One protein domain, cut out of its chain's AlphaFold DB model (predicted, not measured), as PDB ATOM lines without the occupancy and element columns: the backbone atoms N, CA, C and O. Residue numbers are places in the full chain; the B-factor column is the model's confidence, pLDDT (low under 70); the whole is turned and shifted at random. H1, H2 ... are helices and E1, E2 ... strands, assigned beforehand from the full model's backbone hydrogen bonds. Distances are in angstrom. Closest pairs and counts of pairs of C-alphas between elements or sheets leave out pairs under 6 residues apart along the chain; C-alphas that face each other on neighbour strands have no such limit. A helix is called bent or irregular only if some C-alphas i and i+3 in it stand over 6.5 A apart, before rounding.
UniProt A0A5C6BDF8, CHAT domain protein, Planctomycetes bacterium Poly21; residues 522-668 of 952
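This is residues 522 to 668 of the 952 residues of the protein "CHAT domain protein" of Planctomycetes bacterium Poly21 (UniProt A0A5C6BDF8). Look first at the short helix H3 in the middle: a small antiparallel sheet, E1 E3 E2, packs at one end of it, H2, H5 and H6 lie round it, and H1 runs along the outside near H2, H5 and H6. At the end of the domain away from the sheet, H7 and H8 form a V, while the loop of the E2 and E3 hairpin reaches to the other extreme. The printed part has 147 residues, with eight named helices and three named strands in the order H1 H2 H3 E1 H4 H5 E2 E3 H6 H7 H8; the class is mostly helix. It is compact, with a radius of gyration of the C-alphas of 15.8 A and spans of 45 by 34 by 29 A.

Begin at inner strand E3, residues 603 to 606. Edge strand E1, residues 560 to 562, is antiparallel to it, with N 561 and O 604 at 2.9 A. Edge strand E2, residues 590 to 592, forms a hairpin with E3, with N 591 and O 605 at 2.8 A. E1, H4 (residues 563 to 569), H5 (residues 577 to 586) and E2 make a split strand-helix-strand unit, two strands running the same way with E3 between them; its crossover is right-handed. H4 only grazes the sheet with residues 563 to 568. H5 stands up from the sheet, over E2, with C-alphas 584 and 590 closest at 5.3 A. H3, residues 543 to 550, only grazes the sheet with residues 547 to 550. H6, residues 609 to 621, touches H3 at a steep tilt of 53 degrees, closest at C-alphas 545 and 619, 5.8 A. H7, residues 625 to 641, only just touches H3 with residues 626 to 627 alone, in 3 pairs of C-alphas within 8 A, closest 543 and 626 at 6.6 A. H8, residues 651 to 659, touches H7 at a steep tilt of 59 degrees, opposite ways, closest at C-alphas 629 and 657, 4.3 A. H1, residues 522 to 534, touches H2, residues 536 to 540, closest at C-alphas 532 and 539, 5.6 A. Within hydrogen-bond range are 8 of 9 O i to N i+4 pairs in H1, 7 of 9 in H6, and every pair in the other helices.

Find C-alpha 522 at (66.587, 51.179, 68.758); H1 runs 18.7 A from there. H6 spans 19.5 A and is only just irregular, with C-alphas 610 and 613 at 6.6 A. H7 spans 24.8 A from C-alpha 625 at (48.639, 37.335, 63.729). H8 ends at C-alpha 659, (44.827, 32.464, 64.459).

The C-alphas farthest apart, of Ala 597 and Leu 651, are 49.5 A apart. The printed part has no cut and no long link. Look for low confidence, pLDDT under 70, at residues 593 to 601 and 640 to 646.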
ATOM      1  N   ASP A 522      65.722  52.309  68.405       84.81
ATOM      2  CA  ASP A 522      66.587  51.179  68.758       84.81
ATOM      3  C   ASP A 522      66.319  50.710  70.189       84.81
ATOM      4  O   ASP A 522      66.287  49.513  70.461       84.81
ATOM      5  N   PHE A 523      66.077  51.649  71.113       86.44
ATOM      6  CA  PHE A 523      65.697  51.323  72.485       86.44
ATOM      7  C   PHE A 523      64.435  50.454  72.534       86.44
ATOM      8  O   PHE A 523      64.452  49.417  73.200       86.44
ATOM      9  N   LEU A 524      63.370  50.851  71.826       89.62
ATOM     10  CA  LEU A 524      62.121  50.088  71.803       89.62
ATOM     11  C   LEU A 524      62.318  48.708  71.159       89.62
ATOM     12  O   LEU A 524      61.824  47.725  71.703       89.62
ATOM     13  N   ASP A 525      63.073  48.614  70.060       90.50
ATOM     14  CA  ASP A 525      63.371  47.322  69.424       90.50
ATOM     15  C   ASP A 525      64.155  46.396  70.359       90.50
ATOM     16  O   ASP A 525      63.804  45.230  70.511       90.50
ATOM     17  N   GLN A 526      65.152  46.927  71.067       89.12
ATOM     18  CA  GLN A 526      65.916  46.170  72.060       89.12
ATOM     19  C   GLN A 526      65.042  45.684  73.226       89.12
ATOM     20  O   GLN A 526      65.241  44.566  73.697       89.12
ATOM     21  N   GLN A 527      64.076  46.491  73.694       91.25
ATOM     22  CA  GLN A 527      63.161  46.052  74.756       91.25
ATOM     23  C   GLN A 527      62.216  44.958  74.251       91.25
ATOM     24  O   GLN A 527      62.006  43.966  74.944       91.25
ATOM     25  N   ILE A 528      61.675  45.107  73.037       94.06
ATOM     26  CA  ILE A 528      60.824  44.085  72.415       94.06
ATOM     27  C   ILE A 528      61.598  42.771  72.247       94.06
ATOM     28  O   ILE A 528      61.050  41.715  72.553       94.06
ATOM     29  N   GLU A 529      62.863  42.829  71.830       94.38
ATOM     30  CA  GLU A 529      63.726  41.653  71.675       94.38
ATOM     31  C   GLU A 529      64.039  40.981  73.023       94.38
ATOM     32  O   GLU A 529      63.981  39.759  73.146       94.38
ATOM     33  N   GLU A 530      64.306  41.753  74.082       93.25
ATOM     34  CA  GLU A 530      64.497  41.190  75.427       93.25
ATOM     35  C   GLU A 530      63.222  40.508  75.948       93.25
ATOM     36  O   GLU A 530      63.298  39.433  76.553       93.25
ATOM     37  N   ILE A 531      62.044  41.077  75.669       94.44
ATOM     38  CA  ILE A 531      60.763  40.431  75.984       94.44
ATOM     39  C   ILE A 531      60.577  39.173  75.127       94.44
ATOM     40  O   ILE A 531      60.129  38.155  75.653       94.44
ATOM     41  N   HIS A 532      60.962  39.198  73.845       95.75
ATOM     42  CA  HIS A 532      60.890  38.041  72.942       95.75
ATOM     43  C   HIS A 532      61.712  36.867  73.473       95.75
ATOM     44  O   HIS A 532      61.177  35.767  73.598       95.75
ATOM     45  N   ARG A 533      62.950  37.113  73.926       94.88
ATOM     46  CA  ARG A 533      63.819  36.082  74.523       94.88
ATOM     47  C   ARG A 533      63.175  35.347  75.698       94.88
ATOM     48  O   ARG A 533      63.414  34.155  75.880       94.88
ATOM     49  N   ARG A 534      62.370  36.042  76.507       92.06
ATOM     50  CA  ARG A 534      61.705  35.458  77.686       92.06
ATOM     51  C   ARG A 534      60.309  34.914  77.384       92.06
ATOM     52  O   ARG A 534      59.861  33.981  78.050       92.06
ATOM     53  N   ARG A 535      59.588  35.527  76.442       91.19
ATOM     54  CA  ARG A 535      58.169  35.271  76.137       91.19
ATOM     55  C   ARG A 535      57.918  35.342  74.620       91.19
ATOM     56  O   ARG A 535      57.158  36.206  74.176       91.19
ATOM     57  N   PRO A 536      58.471  34.407  73.825       94.25
ATOM     58  CA  PRO A 536      58.362  34.453  72.367       94.25
ATOM     59  C   PRO A 536      56.899  34.430  71.918       94.25
ATOM     60  O   PRO A 536      56.478  35.298  71.167       94.25
ATOM     61  N   ASN A 537      56.066  33.566  72.514       93.38
ATOM     62  CA  ASN A 537      54.644  33.456  72.170       93.38
ATOM     63  C   ASN A 537      53.861  34.775  72.312       93.38
ATOM     64  O   ASN A 537      52.990  35.042  71.493       93.38
ATOM     65  N   ALA A 538      54.151  35.596  73.330       93.75
ATOM     66  CA  ALA A 538      53.457  36.873  73.537       93.75
ATOM     67  C   ALA A 538      53.888  37.935  72.514       93.75
ATOM     68  O   ALA A 538      53.117  38.828  72.161       93.75
ATOM     69  N   VAL A 539      55.127  37.850  72.035       95.50
ATOM     70  CA  VAL A 539      55.650  38.762  71.023       95.50
ATOM     71  C   VAL A 539      55.247  38.300  69.628       95.50
ATOM     72  O   VAL A 539      54.803  39.138  68.851       95.50
ATOM     73  N   ASP A 540      55.351  37.011  69.315       95.25
ATOM     74  CA  ASP A 540      55.061  36.422  68.002       95.25
ATOM     75  C   ASP A 540      53.567  36.441  67.674       95.25
ATOM     76  O   ASP A 540      53.202  36.693  66.527       95.25
ATOM     77  N   SER A 541      52.690  36.261  68.673       95.06
ATOM     78  CA  SER A 541      51.238  36.379  68.477       95.06
ATOM     79  C   SER A 541      50.792  37.808  68.161       95.06
ATOM     80  O   SER A 541      49.737  37.993  67.558       95.06
ATOM     81  N   GLY A 542      51.582  38.819  68.543       95.69
ATOM     82  CA  GLY A 542      51.206  40.234  68.484       95.69
ATOM     83  C   GLY A 542      50.656  40.800  69.798       95.69
ATOM     84  O   GLY A 542      50.447  42.011  69.869       95.69
ATOM     85  N   LEU A 543      50.494  39.975  70.843       95.94
ATOM     86  CA  LEU A 543      49.919  40.386  72.132       95.94
ATOM     87  C   LEU A 543      50.690  41.540  72.785       95.94
ATOM     88  O   LEU A 543      50.071  42.491  73.246       95.94
ATOM     89  N   LEU A 544      52.030  41.491  72.803       96.31
ATOM     90  CA  LEU A 544      52.844  42.581  73.361       96.31
ATOM     91  C   LEU A 544      52.510  43.919  72.693       96.31
ATOM     92  O   LEU A 544      52.284  44.901  73.393       96.31
ATOM     93  N   LEU A 545      52.481  43.948  71.354       95.62
ATOM     94  CA  LEU A 545      52.200  45.165  70.590       95.62
ATOM     95  C   LEU A 545      50.777  45.667  70.838       95.62
ATOM     96  O   LEU A 545      50.593  46.871  70.955       95.62
ATOM     97  N   ASP A 546      49.798  44.768  70.955       94.94
ATOM     98  CA  ASP A 546      48.403  45.118  71.252       94.94
ATOM     99  C   ASP A 546      48.264  45.738  72.653       94.94
ATOM    100  O   ASP A 546      47.686  46.816  72.807       94.94
ATOM    101  N   VAL A 547      48.908  45.135  73.660       94.69
ATOM    102  CA  VAL A 547      48.916  45.635  75.045       94.69
ATOM    103  C   VAL A 547      49.556  47.018  75.136       94.69
ATOM    104  O   VAL A 547      48.972  47.919  75.736       94.69
ATOM    105  N   ILE A 548      50.735  47.231  74.545       95.06
ATOM    106  CA  ILE A 548      51.397  48.545  74.617       95.06
ATOM    107  C   ILE A 548      50.717  49.589  73.718       95.06
ATOM    108  O   ILE A 548      50.725  50.766  74.065       95.06
ATOM    109  N   ALA A 549      50.082  49.189  72.607       94.44
ATOM    110  CA  ALA A 549      49.291  50.094  71.770       94.44
ATOM    111  C   ALA A 549      48.002  50.549  72.462       94.44
ATOM    112  O   ALA A 549      47.561  51.675  72.233       94.44
ATOM    113  N   LEU A 550      47.429  49.736  73.354       93.25
ATOM    114  CA  LEU A 550      46.308  50.161  74.192       93.25
ATOM    115  C   LEU A 550      46.690  51.310  75.143       93.25
ATOM    116  O   LEU A 550      45.844  52.126  75.473       93.25
ATOM    117  N   HIS A 551      47.971  51.442  75.504       94.25
ATOM    118  CA  HIS A 551      48.501  52.562  76.294       94.25
ATOM    119  C   HIS A 551      48.850  53.788  75.429       94.25
ATOM    120  O   HIS A 551      49.744  54.572  75.765       94.25
ATOM    121  N   THR A 552      48.192  53.956  74.281       94.44
ATOM    122  CA  THR A 552      48.370  55.121  73.409       94.44
ATOM    123  C   THR A 552      47.029  55.673  72.955       94.44
ATOM    124  O   THR A 552      46.099  54.917  72.685       94.44
ATOM    125  N   THR A 553      46.947  56.981  72.750       89.88
ATOM    126  CA  THR A 553      45.792  57.631  72.127       89.88
ATOM    127  C   THR A 553      45.841  57.460  70.600       89.88
ATOM    128  O   THR A 553      46.909  57.169  70.040       89.88
ATOM    129  N   PRO A 554      44.720  57.663  69.882       82.44
ATOM    130  CA  PRO A 554      44.709  57.696  68.416       82.44
ATOM    131  C   PRO A 554      45.607  58.788  67.818       82.44
ATOM    132  O   PRO A 554      46.081  58.650  66.696       82.44
ATOM    133  N   LEU A 555      45.882  59.852  68.579       82.38
ATOM    134  CA  LEU A 555      46.782  60.942  68.192       82.38
ATOM    135  C   LEU A 555      48.268  60.609  68.433       82.38
ATOM    136  O   LEU A 555      49.127  61.474  68.276       82.38
ATOM    137  N   GLY A 556      48.587  59.373  68.832       86.06
ATOM    138  CA  GLY A 556      49.963  58.927  69.044       86.06
ATOM    139  C   GLY A 556      50.603  59.481  70.314       86.06
ATOM    140  O   GLY A 556      51.819  59.642  70.358       86.06
ATOM    141  N   THR A 557      49.811  59.769  71.349       87.56
ATOM    142  CA  THR A 557      50.301  60.196  72.671       87.56
ATOM    143  C   THR A 557      50.165  59.065  73.686       87.56
ATOM    144  O   THR A 557      49.352  58.168  73.499       87.56
ATOM    145  N   ALA A 558      50.948  59.069  74.762       88.69
ATOM    146  CA  ALA A 558      50.840  58.073  75.822       88.69
ATOM    147  C   ALA A 558      49.500  58.192  76.555       88.69
ATOM    148  O   ALA A 558      49.098  59.294  76.933       88.69
ATOM    149  N   ASP A 559      48.878  57.048  76.807       87.62
ATOM    150  CA  ASP A 559      47.614  56.871  77.521       87.62
ATOM    151  C   ASP A 559      47.828  55.980  78.757       87.62
ATOM    152  O   ASP A 559      48.851  55.292  78.873       87.62
ATOM    153  N   GLN A 560      46.888  56.028  79.695       87.94
ATOM    154  CA  GLN A 560      46.883  55.227  80.915       87.94
ATOM    155  C   GLN A 560      45.776  54.182  80.851       87.94
ATOM    156  O   GLN A 560      44.671  54.478  80.411       87.94
ATOM    157  N   CYS A 561      46.070  52.994  81.369       87.88
ATOM    158  CA  CYS A 561      45.122  51.897  81.481       87.88
ATOM    159  C   CYS A 561      45.094  51.405  82.927       87.88
ATOM    160  O   CYS A 561      46.140  51.157  83.536       87.88
ATOM    161  N   SER A 562      43.906  51.228  83.491       88.25
ATOM    162  CA  SER A 562      43.758  50.552  84.775       88.25
ATOM    163  C   SER A 562      44.001  49.052  84.629       88.25
ATOM    164  O   SER A 562      43.696  48.435  83.604       88.25
ATOM    165  N   LEU A 563      44.507  48.425  85.691       86.75
ATOM    166  CA  LEU A 563      44.680  46.975  85.715       86.75
ATOM    167  C   LEU A 563      43.355  46.241  85.460       86.75
ATOM    168  O   LEU A 563      43.356  45.195  84.816       86.75
ATOM    169  N   LYS A 564      42.228  46.802  85.920       86.88
ATOM    170  CA  LYS A 564      40.892  46.246  85.686       86.88
ATOM    171  C   LYS A 564      40.521  46.275  84.202       86.88
ATOM    172  O   LYS A 564      40.130  45.244  83.670       86.88
ATOM    173  N   GLU A 565      40.708  47.406  83.522       88.88
ATOM    174  CA  GLU A 565      40.466  47.510  82.075       88.88
ATOM    175  C   GLU A 565      41.342  46.536  81.288       88.88
ATOM    176  O   GLU A 565      40.857  45.873  80.377       88.88
ATOM    177  N   LEU A 566      42.616  46.387  81.670       90.75
ATOM    178  CA  LEU A 566      43.517  45.418  81.045       90.75
ATOM    179  C   LEU A 566      43.057  43.972  81.288       90.75
ATOM    180  O   LEU A 566      43.058  43.159  80.365       90.75
ATOM    181  N   GLN A 567      42.634  43.635  82.506       90.31
ATOM    182  CA  GLN A 567      42.108  42.306  82.833       90.31
ATOM    183  C   GLN A 567      40.808  41.997  82.082       90.31
ATOM    184  O   GLN A 567      40.638  40.873  81.607       90.31
ATOM    185  N   ASP A 568      39.923  42.981  81.935       90.06
ATOM    186  CA  ASP A 568      38.666  42.847  81.200       90.06
ATOM    187  C   ASP A 568      38.923  42.714  79.688       90.06
ATOM    188  O   ASP A 568      38.386  41.807  79.038       90.06
ATOM    189  N   ALA A 569      39.801  43.555  79.131       91.12
ATOM    190  CA  ALA A 569      40.162  43.553  77.715       91.12
ATOM    191  C   ALA A 569      40.925  42.286  77.300       91.12
ATOM    192  O   ALA A 569      40.717  41.769  76.203       91.12
ATOM    193  N   TYR A 570      41.765  41.729  78.173       93.44
ATOM    194  CA  TYR A 570      42.601  40.558  77.884       93.44
ATOM    195  C   TYR A 570      42.223  39.333  78.729       93.44
ATOM    196  O   TYR A 570      43.050  38.458  78.988       93.44
ATOM    197  N   SER A 571      40.948  39.217  79.117       91.44
ATOM    198  CA  SER A 571      40.463  38.156  80.015       91.44
ATOM    199  C   SER A 571      40.733  36.729  79.506       91.44
ATOM    200  O   SER A 571      40.775  35.781  80.286       91.44
ATOM    201  N   HIS A 572      40.901  36.568  78.191       89.12
ATOM    202  CA  HIS A 572      41.179  35.300  77.511       89.12
ATOM    203  C   HIS A 572      42.663  34.871  77.584       89.12
ATOM    204  O   HIS A 572      42.962  33.708  77.318       89.12
ATOM    205  N   VAL A 573      43.576  35.768  77.986       89.50
ATOM    206  CA  VAL A 573      45.017  35.523  78.226       89.50
ATOM    207  C   VAL A 573      45.444  35.956  79.639       89.50
ATOM    208  O   VAL A 573      46.596  36.324  79.888       89.50
ATOM    209  N   SER A 574      44.518  35.886  80.596       86.88
ATOM    210  CA  SER A 574      44.690  36.359  81.978       86.88
ATOM    211  C   SER A 574      45.869  35.733  82.734       86.88
ATOM    212  O   SER A 574      46.392  36.348  83.659       86.88
ATOM    213  N   THR A 575      46.332  34.547  82.334       88.25
ATOM    214  CA  THR A 575      47.497  33.875  82.931       88.25
ATOM    215  C   THR A 575      48.837  34.469  82.498       88.25
ATOM    216  O   THR A 575      49.814  34.352  83.229       88.25
ATOM    217  N   VAL A 576      48.909  35.098  81.319       89.25
ATOM    218  CA  VAL A 576      50.156  35.643  80.747       89.25
ATOM    219  C   VAL A 576      50.295  37.139  81.029       89.25
ATOM    220  O   VAL A 576      51.412  37.639  81.165       89.25
ATOM    221  N   LEU A 577      49.168  37.847  81.127       89.81
ATOM    222  CA  LEU A 577      49.121  39.304  81.223       89.81
ATOM    223  C   LEU A 577      49.904  39.889  82.421       89.81
ATOM    224  O   LEU A 577      50.692  40.801  82.176       89.81
ATOM    225  N   PRO A 578      49.774  39.399  83.675       90.44
ATOM    226  CA  PRO A 578      50.473  40.001  84.816       90.44
ATOM    227  C   PRO A 578      51.998  39.973  84.657       90.44
ATOM    228  O   PRO A 578      52.658  41.000  84.802       90.44
ATOM    229  N   ASP A 579      52.547  38.821  84.263       90.06
ATOM    230  CA  ASP A 579      53.984  38.659  84.030       90.06
ATOM    231  C   ASP A 579      54.480  39.506  82.848       90.06
ATOM    232  O   ASP A 579      55.613  39.989  82.858       90.06
ATOM    233  N   LEU A 580      53.662  39.668  81.801       92.56
ATOM    234  CA  LEU A 580      54.002  40.505  80.648       92.56
ATOM    235  C   LEU A 580      54.064  41.986  81.041       92.56
ATOM    236  O   LEU A 580      55.018  42.673  80.676       92.56
ATOM    237  N   LEU A 581      53.078  42.463  81.807       92.12
ATOM    238  CA  LEU A 581      53.047  43.831  82.325       92.12
ATOM    239  C   LEU A 581      54.231  44.099  83.256       92.12
ATOM    240  O   LEU A 581      54.839  45.162  83.150       92.12
ATOM    241  N   GLN A 582      54.594  43.137  84.111       90.12
ATOM    242  CA  GLN A 582      55.765  43.258  84.979       90.12
ATOM    243  C   GLN A 582      57.056  43.388  84.163       90.12
ATOM    244  O   GLN A 582      57.821  44.320  84.384       90.12
ATOM    245  N   HIS A 583      57.274  42.542  83.150       90.56
ATOM    246  CA  HIS A 583      58.457  42.666  82.290       90.56
ATOM    247  C   HIS A 583      58.497  43.989  81.517       90.56
ATOM    248  O   HIS A 583      59.568  44.571  81.353       90.56
ATOM    249  N   CYS A 584      57.347  44.491  81.054       91.75
ATOM    250  CA  CYS A 584      57.282  45.805  80.414       91.75
ATOM    251  C   CYS A 584      57.671  46.933  81.380       91.75
ATOM    252  O   CYS A 584      58.261  47.920  80.942       91.75
ATOM    253  N   GLN A 585      57.363  46.795  82.673       89.38
ATOM    254  CA  GLN A 585      57.787  47.735  83.712       89.38
ATOM    255  C   GLN A 585      59.283  47.613  84.015       89.38
ATOM    256  O   GLN A 585      59.988  48.620  84.023       89.38
ATOM    257  N   ASP A 586      59.793  46.388  84.170       86.88
ATOM    258  CA  ASP A 586      61.215  46.121  84.427       86.88
ATOM    259  C   ASP A 586      62.119  46.668  83.306       86.88
ATOM    260  O   ASP A 586      63.252  47.094  83.544       86.88
ATOM    261  N   LEU A 587      61.601  46.674  82.073       87.94
ATOM    262  CA  LEU A 587      62.265  47.171  80.867       87.94
ATOM    263  C   LEU A 587      61.875  48.610  80.494       87.94
ATOM    264  O   LEU A 587      62.263  49.091  79.432       87.94
ATOM    265  N   TYR A 588      61.150  49.321  81.366       85.38
ATOM    266  CA  TYR A 588      60.807  50.741  81.198       85.38
ATOM    267  C   TYR A 588      60.050  51.046  79.894       85.38
ATOM    268  O   TYR A 588      60.178  52.127  79.318       85.38
ATOM    269  N   VAL A 589      59.249  50.091  79.419       89.44
ATOM    270  CA  VAL A 589      58.251  50.307  78.362       89.44
ATOM    271  C   VAL A 589      56.966  50.855  78.982       89.44
ATOM    272  O   VAL A 589      56.365  51.786  78.444       89.44
ATOM    273  N   LEU A 590      56.583  50.319  80.145       90.62
ATOM    274  CA  LEU A 590      55.466  50.791  80.963       90.62
ATOM    275  C   LEU A 590      55.966  51.333  82.309       90.62
ATOM    276  O   LEU A 590      57.018  50.936  82.801       90.62
ATOM    277  N   SER A 591      55.193  52.222  82.917       86.19
ATOM    278  CA  SER A 591      55.387  52.716  84.281       86.19
ATOM    279  C   SER A 591      54.060  52.726  85.038       86.19
ATOM    280  O   SER A 591      52.986  52.659  84.437       86.19
ATOM    281  N   ILE A 592      54.126  52.786  86.367       80.44
ATOM    282  CA  ILE A 592      52.946  52.977  87.217       80.44
ATOM    283  C   ILE A 592      52.581  54.467  87.183       80.44
ATOM    284  O   ILE A 592      53.465  55.318  87.289       80.44
ATOM    285  N   ALA A 593      51.302  54.796  86.999       68.31
ATOM    286  CA  ALA A 593      50.852  56.185  87.004       68.31
ATOM    287  C   ALA A 593      50.713  56.716  88.444       68.31
ATOM    288  O   ALA A 593      50.127  56.062  89.302       68.31
ATOM    289  N   ASP A 594      51.228  57.922  88.698       55.81
ATOM    290  CA  ASP A 594      51.364  58.491  90.052       55.81
ATOM    291  C   ASP A 594      50.049  58.952  90.711       55.81
ATOM    292  O   ASP A 594      50.033  59.243  91.904       55.81
ATOM    293  N   ASN A 595      48.928  58.987  89.983       49.62
ATOM    294  CA  ASN A 595      47.650  59.515  90.485       49.62
ATOM    295  C   ASN A 595      46.814  58.500  91.288       49.62
ATOM    296  O   ASN A 595      45.610  58.682  91.461       49.62
ATOM    297  N   SER A 596      47.412  57.433  91.830       39.34
ATOM    298  CA  SER A 596      46.701  56.475  92.685       39.34
ATOM    299  C   SER A 596      46.461  57.027  94.101       39.34
ATOM    300  O   SER A 596      46.875  56.430  95.093       39.34
ATOM    301  N   ALA A 597      45.759  58.158  94.217       38.69
ATOM    302  CA  ALA A 597      45.141  58.587  95.475       38.69
ATOM    303  C   ALA A 597      44.049  57.593  95.935       38.69
ATOM    304  O   ALA A 597      43.680  57.563  97.108       38.69
ATOM    305  N   ASN A 598      43.583  56.720  95.034       38.91
ATOM    306  CA  ASN A 598      42.743  55.570  95.351       38.91
ATOM    307  C   ASN A 598      43.601  54.304  95.496       38.91
ATOM    308  O   ASN A 598      44.041  53.717  94.509       38.91
ATOM    309  N   ALA A 599      43.783  53.851  96.737       38.34
ATOM    310  CA  ALA A 599      44.571  52.682  97.148       38.34
ATOM    311  C   ALA A 599      44.050  51.305  96.649       38.34
ATOM    312  O   ALA A 599      44.321  50.282  97.275       38.34
ATOM    313  N   GLY A 600      43.285  51.249  95.550       43.81
ATOM    314  CA  GLY A 600      42.601  50.036  95.078       43.81
ATOM    315  C   GLY A 600      42.776  49.669  93.599       43.81
ATOM    316  O   GLY A 600      42.481  48.531  93.242       43.81
ATOM    317  N   SER A 601      43.261  50.565  92.730       56.41
ATOM    318  CA  SER A 601      43.420  50.280  91.294       56.41
ATOM    319  C   SER A 601      44.785  50.733  90.782       56.41
ATOM    320  O   SER A 601      45.003  51.914  90.531       56.41
ATOM    321  N   GLN A 602      45.704  49.783  90.616       73.81
ATOM    322  CA  GLN A 602      46.992  50.031  89.972       73.81
ATOM    323  C   GLN A 602      46.756  50.410  88.501       73.81
ATOM    324  O   GLN A 602      46.106  49.667  87.763       73.81
ATOM    325  N   THR A 603      47.247  51.572  88.083       84.75
ATOM    326  CA  THR A 603      47.165  52.083  86.708       84.75
ATOM    327  C   THR A 603      48.553  52.082  86.081       84.75
ATOM    328  O   THR A 603      49.542  52.445  86.723       84.75
ATOM    329  N   THR A 604      48.645  51.657  84.823       89.19
ATOM    330  CA  THR A 604      49.888  51.647  84.046       89.19
ATOM    331  C   THR A 604      49.815  52.646  82.897       89.19
ATOM    332  O   THR A 604      48.752  52.890  82.336       89.19
ATOM    333  N   ARG A 605      50.953  53.236  82.533       89.56
ATOM    334  CA  ARG A 605      51.124  54.154  81.394       89.56
ATOM    335  C   ARG A 605      52.310  53.696  80.559       89.56
ATOM    336  O   ARG A 605      53.206  53.047  81.094       89.56
ATOM    337  N   LEU A 606      52.389  54.087  79.285       90.12
ATOM    338  CA  LEU A 606      53.695  54.118  78.617       90.12
ATOM    339  C   LEU A 606      54.681  54.956  79.435       90.12
ATOM    340  O   LEU A 606      54.352  56.063  79.865       90.12
ATOM    341  N   ALA A 607      55.897  54.437  79.601       85.69
ATOM    342  CA  ALA A 607      56.919  55.063  80.436       85.69
ATOM    343  C   ALA A 607      57.254  56.491  79.983       85.69
ATOM    344  O   ALA A 607      57.559  57.349  80.810       85.69
ATOM    345  N   HIS A 608      57.170  56.758  78.675       84.75
ATOM    346  CA  HIS A 608      57.387  58.088  78.128       84.75
ATOM    347  C   HIS A 608      56.581  58.340  76.851       84.75
ATOM    348  O   HIS A 608      56.421  57.465  75.999       84.75
ATOM    349  N   ASP A 609      56.119  59.576  76.682       84.81
ATOM    350  CA  ASP A 609      55.224  59.960  75.592       84.81
ATOM    351  C   ASP A 609      55.855  59.878  74.193       84.81
ATOM    352  O   ASP A 609      55.194  59.492  73.238       84.81
ATOM    353  N   THR A 610      57.158  60.140  74.067       87.56
ATOM    354  CA  THR A 610      57.873  60.025  72.778       87.56
ATOM    355  C   THR A 610      57.929  58.597  72.231       87.56
ATOM    356  O   THR A 610      58.280  58.407  71.068       87.56
ATOM    357  N   ILE A 611      57.600  57.584  73.042       89.19
ATOM    358  CA  ILE A 611      57.492  56.194  72.587       89.19
ATOM    359  C   ILE A 611      56.140  55.937  71.904       89.19
ATOM    360  O   ILE A 611      56.059  55.079  71.026       89.19
ATOM    361  N   ALA A 612      55.086  56.681  72.246       91.44
ATOM    362  CA  ALA A 612      53.735  56.416  71.754       91.44
ATOM    363  C   ALA A 612      53.613  56.427  70.213       91.44
ATOM    364  O   ALA A 612      53.048  55.469  69.676       91.44
ATOM    365  N   PRO A 613      54.213  57.382  69.466       90.62
ATOM    366  CA  PRO A 613      54.198  57.338  68.001       90.62
ATOM    367  C   PRO A 613      54.927  56.111  67.439       90.62
ATOM    368  O   PRO A 613      54.484  55.506  66.467       90.62
ATOM    369  N   LEU A 614      56.033  55.706  68.074       91.44
ATOM    370  CA  LEU A 614      56.833  54.549  67.664       91.44
ATOM    371  C   LEU A 614      56.100  53.222  67.898       91.44
ATOM    372  O   LEU A 614      56.283  52.275  67.129       91.44
ATOM    373  N   VAL A 615      55.293  53.152  68.957       94.44
ATOM    374  CA  VAL A 615      54.416  52.017  69.256       94.44
ATOM    375  C   VAL A 615      53.272  51.950  68.255       94.44
ATOM    376  O   VAL A 615      53.072  50.893  67.663       94.44
ATOM    377  N   ARG A 616      52.574  53.069  68.011       93.19
ATOM    378  CA  ARG A 616      51.494  53.149  67.013       93.19
ATOM    379  C   ARG A 616      51.979  52.736  65.630       93.19
ATOM    380  O   ARG A 616      51.393  51.844  65.027       93.19
ATOM    381  N   GLN A 617      53.116  53.277  65.197       92.31
ATOM    382  CA  GLN A 617      53.731  52.903  63.928       92.31
ATOM    383  C   GLN A 617      54.016  51.392  63.855       92.31
ATOM    384  O   GLN A 617      53.663  50.749  62.869       92.31
ATOM    385  N   ARG A 618      54.633  50.802  64.892       93.50
ATOM    386  CA  ARG A 618      54.921  49.355  64.921       93.50
ATOM    387  C   ARG A 618      53.655  48.513  64.934       93.50
ATOM    388  O   ARG A 618      53.623  47.484  64.272       93.50
ATOM    389  N   PHE A 619      52.633  48.936  65.670       93.88
ATOM    390  CA  PHE A 619      51.342  48.262  65.715       93.88
ATOM    391  C   PHE A 619      50.677  48.250  64.333       93.88
ATOM    392  O   PHE A 619      50.286  47.197  63.840       93.88
ATOM    393  N   GLU A 620      50.620  49.403  63.668       91.56
ATOM    394  CA  GLU A 620      49.994  49.551  62.350       91.56
ATOM    395  C   GLU A 620      50.745  48.798  61.248       91.56
ATOM    396  O   GLU A 620      50.110  48.227  60.360       91.56
ATOM    397  N   GLN A 621      52.080  48.758  61.319       93.44
ATOM    398  CA  GLN A 621      52.951  48.119  60.324       93.44
ATOM    399  C   GLN A 621      53.213  46.629  60.597       93.44
ATOM    400  O   GLN A 621      53.812  45.959  59.761       93.44
ATOM    401  N   SER A 622      52.794  46.084  61.745       95.00
ATOM    402  CA  SER A 622      53.088  44.688  62.088       95.00
ATOM    403  C   SER A 622      52.253  43.703  61.270       95.00
ATOM    404  O   SER A 622      51.041  43.862  61.154       95.00
ATOM    405  N   ASP A 623      52.881  42.631  60.784       93.62
ATOM    406  CA  ASP A 623      52.206  41.503  60.122       93.62
ATOM    407  C   ASP A 623      51.981  40.295  61.038       93.62
ATOM    408  O   ASP A 623      51.655  39.194  60.581       93.62
ATOM    409  N   LYS A 624      52.120  40.497  62.349       95.75
ATOM    410  CA  LYS A 624      51.845  39.465  63.350       95.75
ATOM    411  C   LYS A 624      50.354  39.085  63.367       95.75
ATOM    412  O   LYS A 624      49.509  39.918  63.016       95.75
ATOM    413  N   PRO A 625      50.009  37.847  63.776       95.19
ATOM    414  CA  PRO A 625      48.639  37.335  63.729       95.19
ATOM    415  C   PRO A 625      47.608  38.266  64.378       95.19
ATOM    416  O   PRO A 625      46.574  38.536  63.770       95.19
ATOM    417  N   GLY A 626      47.913  38.819  65.557       94.56
ATOM    418  CA  GLY A 626      47.035  39.745  66.270       94.56
ATOM    419  C   GLY A 626      46.739  41.025  65.486       94.56
ATOM    420  O   GLY A 626      45.580  41.346  65.228       94.56
ATOM    421  N   GLN A 627      47.770  41.730  65.009       95.94
ATOM    422  CA  GLN A 627      47.582  42.974  64.247       95.94
ATOM    423  C   GLN A 627      46.867  42.733  62.906       95.94
ATOM    424  O   GLN A 627      46.016  43.531  62.509       95.94
ATOM    425  N   ARG A 628      47.122  41.600  62.234       94.50
ATOM    426  CA  ARG A 628      46.360  41.201  61.036       94.50
ATOM    427  C   ARG A 628      44.883  40.965  61.346       94.50
ATOM    428  O   ARG A 628      44.033  41.484  60.624       94.50
ATOM    429  N   ALA A 629      44.581  40.223  62.412       94.06
ATOM    430  CA  ALA A 629      43.211  39.982  62.857       94.06
ATOM    431  C   ALA A 629      42.489  41.296  63.185       94.06
ATOM    432  O   ALA A 629      41.367  41.506  62.725       94.06
ATOM    433  N   ARG A 630      43.155  42.214  63.898       92.81
ATOM    434  CA  ARG A 630      42.588  43.517  64.256       92.81
ATOM    435  C   ARG A 630      42.271  44.375  63.032       92.81
ATOM    436  O   ARG A 630      41.166  44.895  62.948       92.81
ATOM    437  N   ARG A 631      43.170  44.449  62.040       91.88
ATOM    438  CA  ARG A 631      42.917  45.182  60.782       91.88
ATOM    439  C   ARG A 631      41.686  44.652  60.033       91.88
ATOM    440  O   ARG A 631      40.902  45.452  59.527       91.88
ATOM    441  N   ILE A 632      41.495  43.330  59.989       91.56
ATOM    442  CA  ILE A 632      40.318  42.705  59.357       91.56
ATOM    443  C   ILE A 632      39.040  43.048  60.134       91.56
ATOM    444  O   ILE A 632      38.051  43.467  59.533       91.56
ATOM    445  N   LEU A 633      39.054  42.892  61.462       90.31
ATOM    446  CA  LEU A 633      37.896  43.182  62.312       90.31
ATOM    447  C   LEU A 633      37.500  44.664  62.243       90.31
ATOM    448  O   LEU A 633      36.340  44.965  61.960       90.31
ATOM    449  N   ASP A 634      38.459  45.582  62.387       87.50
ATOM    450  CA  ASP A 634      38.218  47.029  62.351       87.50
ATOM    451  C   ASP A 634      37.651  47.487  61.000       87.50
ATOM    452  O   ASP A 634      36.763  48.340  60.959       87.50
ATOM    453  N   ALA A 635      38.136  46.924  59.885       86.31
ATOM    454  CA  ALA A 635      37.614  47.235  58.555       86.31
ATOM    455  C   ALA A 635      36.143  46.806  58.411       86.31
ATOM    456  O   ALA A 635      35.320  47.565  57.902       86.31
ATOM    457  N   ARG A 636      35.786  45.615  58.909       83.75
ATOM    458  CA  ARG A 636      34.423  45.065  58.796       83.75
ATOM    459  C   ARG A 636      33.417  45.706  59.742       83.75
ATOM    460  O   ARG A 636      32.255  45.869  59.377       83.75
ATOM    461  N   VAL A 637      33.841  46.086  60.943       79.00
ATOM    462  CA  VAL A 637      32.975  46.795  61.898       79.00
ATOM    463  C   VAL A 637      32.665  48.217  61.403       79.00
ATOM    464  O   VAL A 637      31.526  48.673  61.541       79.00
ATOM    465  N   ARG A 638      33.616  48.890  60.732       75.44
ATOM    466  CA  ARG A 638      33.369  50.184  60.061       75.44
ATOM    467  C   ARG A 638      32.328  50.081  58.942       75.44
ATOM    468  O   ARG A 638      31.402  50.880  58.897       75.44
ATOM    469  N   GLU A 639      32.392  49.040  58.108       71.56
ATOM    470  CA  GLU A 639      31.371  48.803  57.069       71.56
ATOM    471  C   GLU A 639      29.946  48.678  57.652       71.56
ATOM    472  O   GLU A 639      28.973  49.054  56.995       71.56
ATOM    473  N   CYS A 640      29.809  48.172  58.884       62.88
ATOM    474  CA  CYS A 640      28.519  48.043  59.565       62.88
ATOM    475  C   CYS A 640      27.987  49.374  60.116       62.88
ATOM    476  O   CYS A 640      26.775  49.603  60.105       62.88
ATOM    477  N   THR A 641      28.869  50.240  60.618       61.41
ATOM    478  CA  THR A 641      28.480  51.553  61.163       61.41
ATOM    479  C   THR A 641      27.991  52.500  60.063       61.41
ATOM    480  O   THR A 641      27.096  53.302  60.319       61.41
ATOM    481  N   ASP A 642      28.420  52.282  58.815       63.19
ATOM    482  CA  ASP A 642      27.920  52.957  57.604       63.19
ATOM    483  C   ASP A 642      26.571  52.404  57.073       63.19
ATOM    484  O   ASP A 642      26.158  52.686  55.945       63.19
ATOM    485  N   GLY A 643      25.858  51.588  57.861       58.53
ATOM    486  CA  GLY A 643      24.503  51.115  57.543       58.53
ATOM    487  C   GLY A 643      24.419  49.885  56.629       58.53
ATOM    488  O   GLY A 643      23.320  49.510  56.207       58.53
ATOM    489  N   ARG A 644      25.540  49.213  56.324       61.75
ATOM    490  CA  ARG A 644      25.550  47.929  55.594       61.75
ATOM    491  C   ARG A 644      25.424  46.751  56.571       61.75
ATOM    492  O   ARG A 644      25.884  46.811  57.705       61.75
ATOM    493  N   ARG A 645      24.784  45.647  56.158       66.44
ATOM    494  CA  ARG A 645      24.679  44.433  57.000       66.44
ATOM    495  C   ARG A 645      26.047  43.754  57.137       66.44
ATOM    496  O   ARG A 645      26.720  43.574  56.128       66.44
ATOM    497  N   LEU A 646      26.390  43.288  58.345       69.25
ATOM    498  CA  LEU A 646      27.569  42.448  58.608       69.25
ATOM    499  C   LEU A 646      27.531  41.175  57.750       69.25
ATOM    500  O   LEU A 646      26.797  40.227  58.041       69.25
ATOM    501  N   THR A 647      28.316  41.158  56.676       76.00
ATOM    502  CA  THR A 647      28.533  39.969  55.852       76.00
ATOM    503  C   THR A 647      29.582  39.058  56.493       76.00
ATOM    504  O   THR A 647      30.607  39.560  56.951       76.00
ATOM    505  N   PRO A 648      29.363  37.729  56.514       83.00
ATOM    506  CA  PRO A 648      30.339  36.769  57.024       83.00
ATOM    507  C   PRO A 648      31.716  36.901  56.355       83.00
ATOM    508  O   PRO A 648      31.794  37.126  55.147       83.00
ATOM    509  N   LEU A 649      32.779  36.710  57.139       88.25
ATOM    510  CA  LEU A 649      34.162  36.666  56.662       88.25
ATOM    511  C   LEU A 649      34.368  35.485  55.705       88.25
ATOM    512  O   LEU A 649      33.752  34.423  55.866       88.25
ATOM    513  N   ASP A 650      35.268  35.652  54.736       87.88
ATOM    514  CA  ASP A 650      35.713  34.533  53.910       87.88
ATOM    515  C   ASP A 650      36.591  33.547  54.711       87.88
ATOM    516  O   ASP A 650      36.882  33.742  55.892       87.88
ATOM    517  N   LEU A 651      36.977  32.426  54.093       84.50
ATOM    518  CA  LEU A 651      37.730  31.373  54.784       84.50
ATOM    519  C   LEU A 651      39.137  31.812  55.209       84.50
ATOM    520  O   LEU A 651      39.629  31.327  56.231       84.50
ATOM    521  N   THR A 652      39.778  32.682  54.433       87.69
ATOM    522  CA  THR A 652      41.147  33.147  54.667       87.69
ATOM    523  C   THR A 652      41.153  34.202  55.767       87.69
ATOM    524  O   THR A 652      41.950  34.109  56.706       87.69
ATOM    525  N   ASP A 653      40.212  35.139  55.706       90.62
ATOM    526  CA  ASP A 653      39.998  36.172  56.711       90.62
ATOM    527  C   ASP A 653      39.571  35.558  58.044       90.62
ATOM    528  O   ASP A 653      40.165  35.863  59.077       90.62
ATOM    529  N   LEU A 654      38.603  34.628  58.038       91.06
ATOM    530  CA  LEU A 654      38.162  33.940  59.255       91.06
ATOM    531  C   LEU A 654      39.317  33.189  59.916       91.06
ATOM    532  O   LEU A 654      39.479  33.279  61.129       91.06
ATOM    533  N   LYS A 655      40.134  32.472  59.135       91.38
ATOM    534  CA  LYS A 655      41.304  31.775  59.676       91.38
ATOM    535  C   LYS A 655      42.315  32.764  60.265       91.38
ATOM    536  O   LYS A 655      42.790  32.538  61.367       91.38
ATOM    537  N   THR A 656      42.592  33.869  59.573       92.38
ATOM    538  CA  THR A 656      43.512  34.911  60.059       92.38
ATOM    539  C   THR A 656      43.024  35.522  61.377       92.38
ATOM    540  O   THR A 656      43.817  35.717  62.293       92.38
ATOM    541  N   VAL A 657      41.717  35.779  61.500       93.12
ATOM    542  CA  VAL A 657      41.099  36.287  62.733       93.12
ATOM    543  C   VAL A 657      41.160  35.258  63.868       93.12
ATOM    544  O   VAL A 657      41.461  35.618  65.002       93.12
ATOM    545  N   GLU A 658      40.907  33.979  63.579       92.25
ATOM    546  CA  GLU A 658      40.991  32.894  64.567       92.25
ATOM    547  C   GLU A 658      42.429  32.666  65.057       92.25
ATOM    548  O   GLU A 658      42.651  32.580  66.265       92.25
ATOM    549  N   ASP A 659      43.402  32.634  64.144       91.06
ATOM    550  CA  ASP A 659      44.827  32.464  64.459       91.06
ATOM    551  C   ASP A 659      45.374  33.667  65.260       91.06
ATOM    552  O   ASP A 659      46.281  33.518  66.079       91.06
ATOM    553  N   GLY A 660      44.803  34.863  65.061       91.56
ATOM    554  CA  GLY A 660      45.176  36.087  65.770       91.56
ATOM    555  C   GLY A 660      44.515  36.294  67.134       91.56
ATOM    556  O   GLY A 660      44.904  37.224  67.833       91.56
ATOM    557  N   GLN A 661      43.567  35.444  67.550       91.31
ATOM    558  CA  GLN A 661      42.758  35.663  68.761       91.31
ATOM    559  C   GLN A 661      43.598  35.879  70.030       91.31
ATOM    560  O   GLN A 661      43.242  36.701  70.862       91.31
ATOM    561  N   GLN A 662      44.705  35.147  70.192       90.94
ATOM    562  CA  GLN A 662      45.579  35.274  71.370       90.94
ATOM    563  C   GLN A 662      46.467  36.530  71.349       90.94
ATOM    564  O   GLN A 662      47.164  36.804  72.324       90.94
ATOM    565  N   GLY A 663      46.502  37.243  70.223       91.25
ATOM    566  CA  GLY A 663      47.313  38.435  69.998       91.25
ATOM    567  C   GLY A 663      46.523  39.741  69.994       91.25
ATOM    568  O   GLY A 663      47.115  40.771  69.688       91.25
ATOM    569  N   THR A 664      45.217  39.706  70.283       92.38
ATOM    570  CA  THR A 664      44.333  40.881  70.304       92.38
ATOM    571  C   THR A 664      43.569  40.980  71.616       92.38
ATOM    572  O   THR A 664      43.468  40.010  72.360       92.38
ATOM    573  N   GLN A 665      42.930  42.118  71.863       92.12
ATOM    574  CA  GLN A 665      41.855  42.228  72.848       92.12
ATOM    575  C   GLN A 665      40.748  41.189  72.615       92.12
ATOM    576  O   GLN A 665      40.528  40.685  71.506       92.12
ATOM    577  N   LYS A 666      40.011  40.896  73.687       92.25
ATOM    578  CA  LYS A 666      38.766  40.139  73.646       92.25
ATOM    579  C   LYS A 666      37.820  40.809  72.654       92.25
ATOM    580  O   LYS A 666      37.561  42.006  72.743       92.25
ATOM    581  N   TRP A 667      37.270  40.008  71.751       91.19
ATOM    582  CA  TRP A 667      36.288  40.479  70.784       91.19
ATOM    583  C   TRP A 667      35.076  41.097  71.483       91.19
ATOM    584  O   TRP A 667      34.511  40.526  72.422       91.19
ATOM    585  N   SER A 668      34.665  42.258  70.989       87.44
ATOM    586  CA  SER A 668      33.389  42.887  71.299       87.44
ATOM    587  C   SER A 668      32.222  41.977  70.907       87.44
ATOM    588  O   SER A 668      32.362  41.031  70.127       87.44
TER     589      SER A 668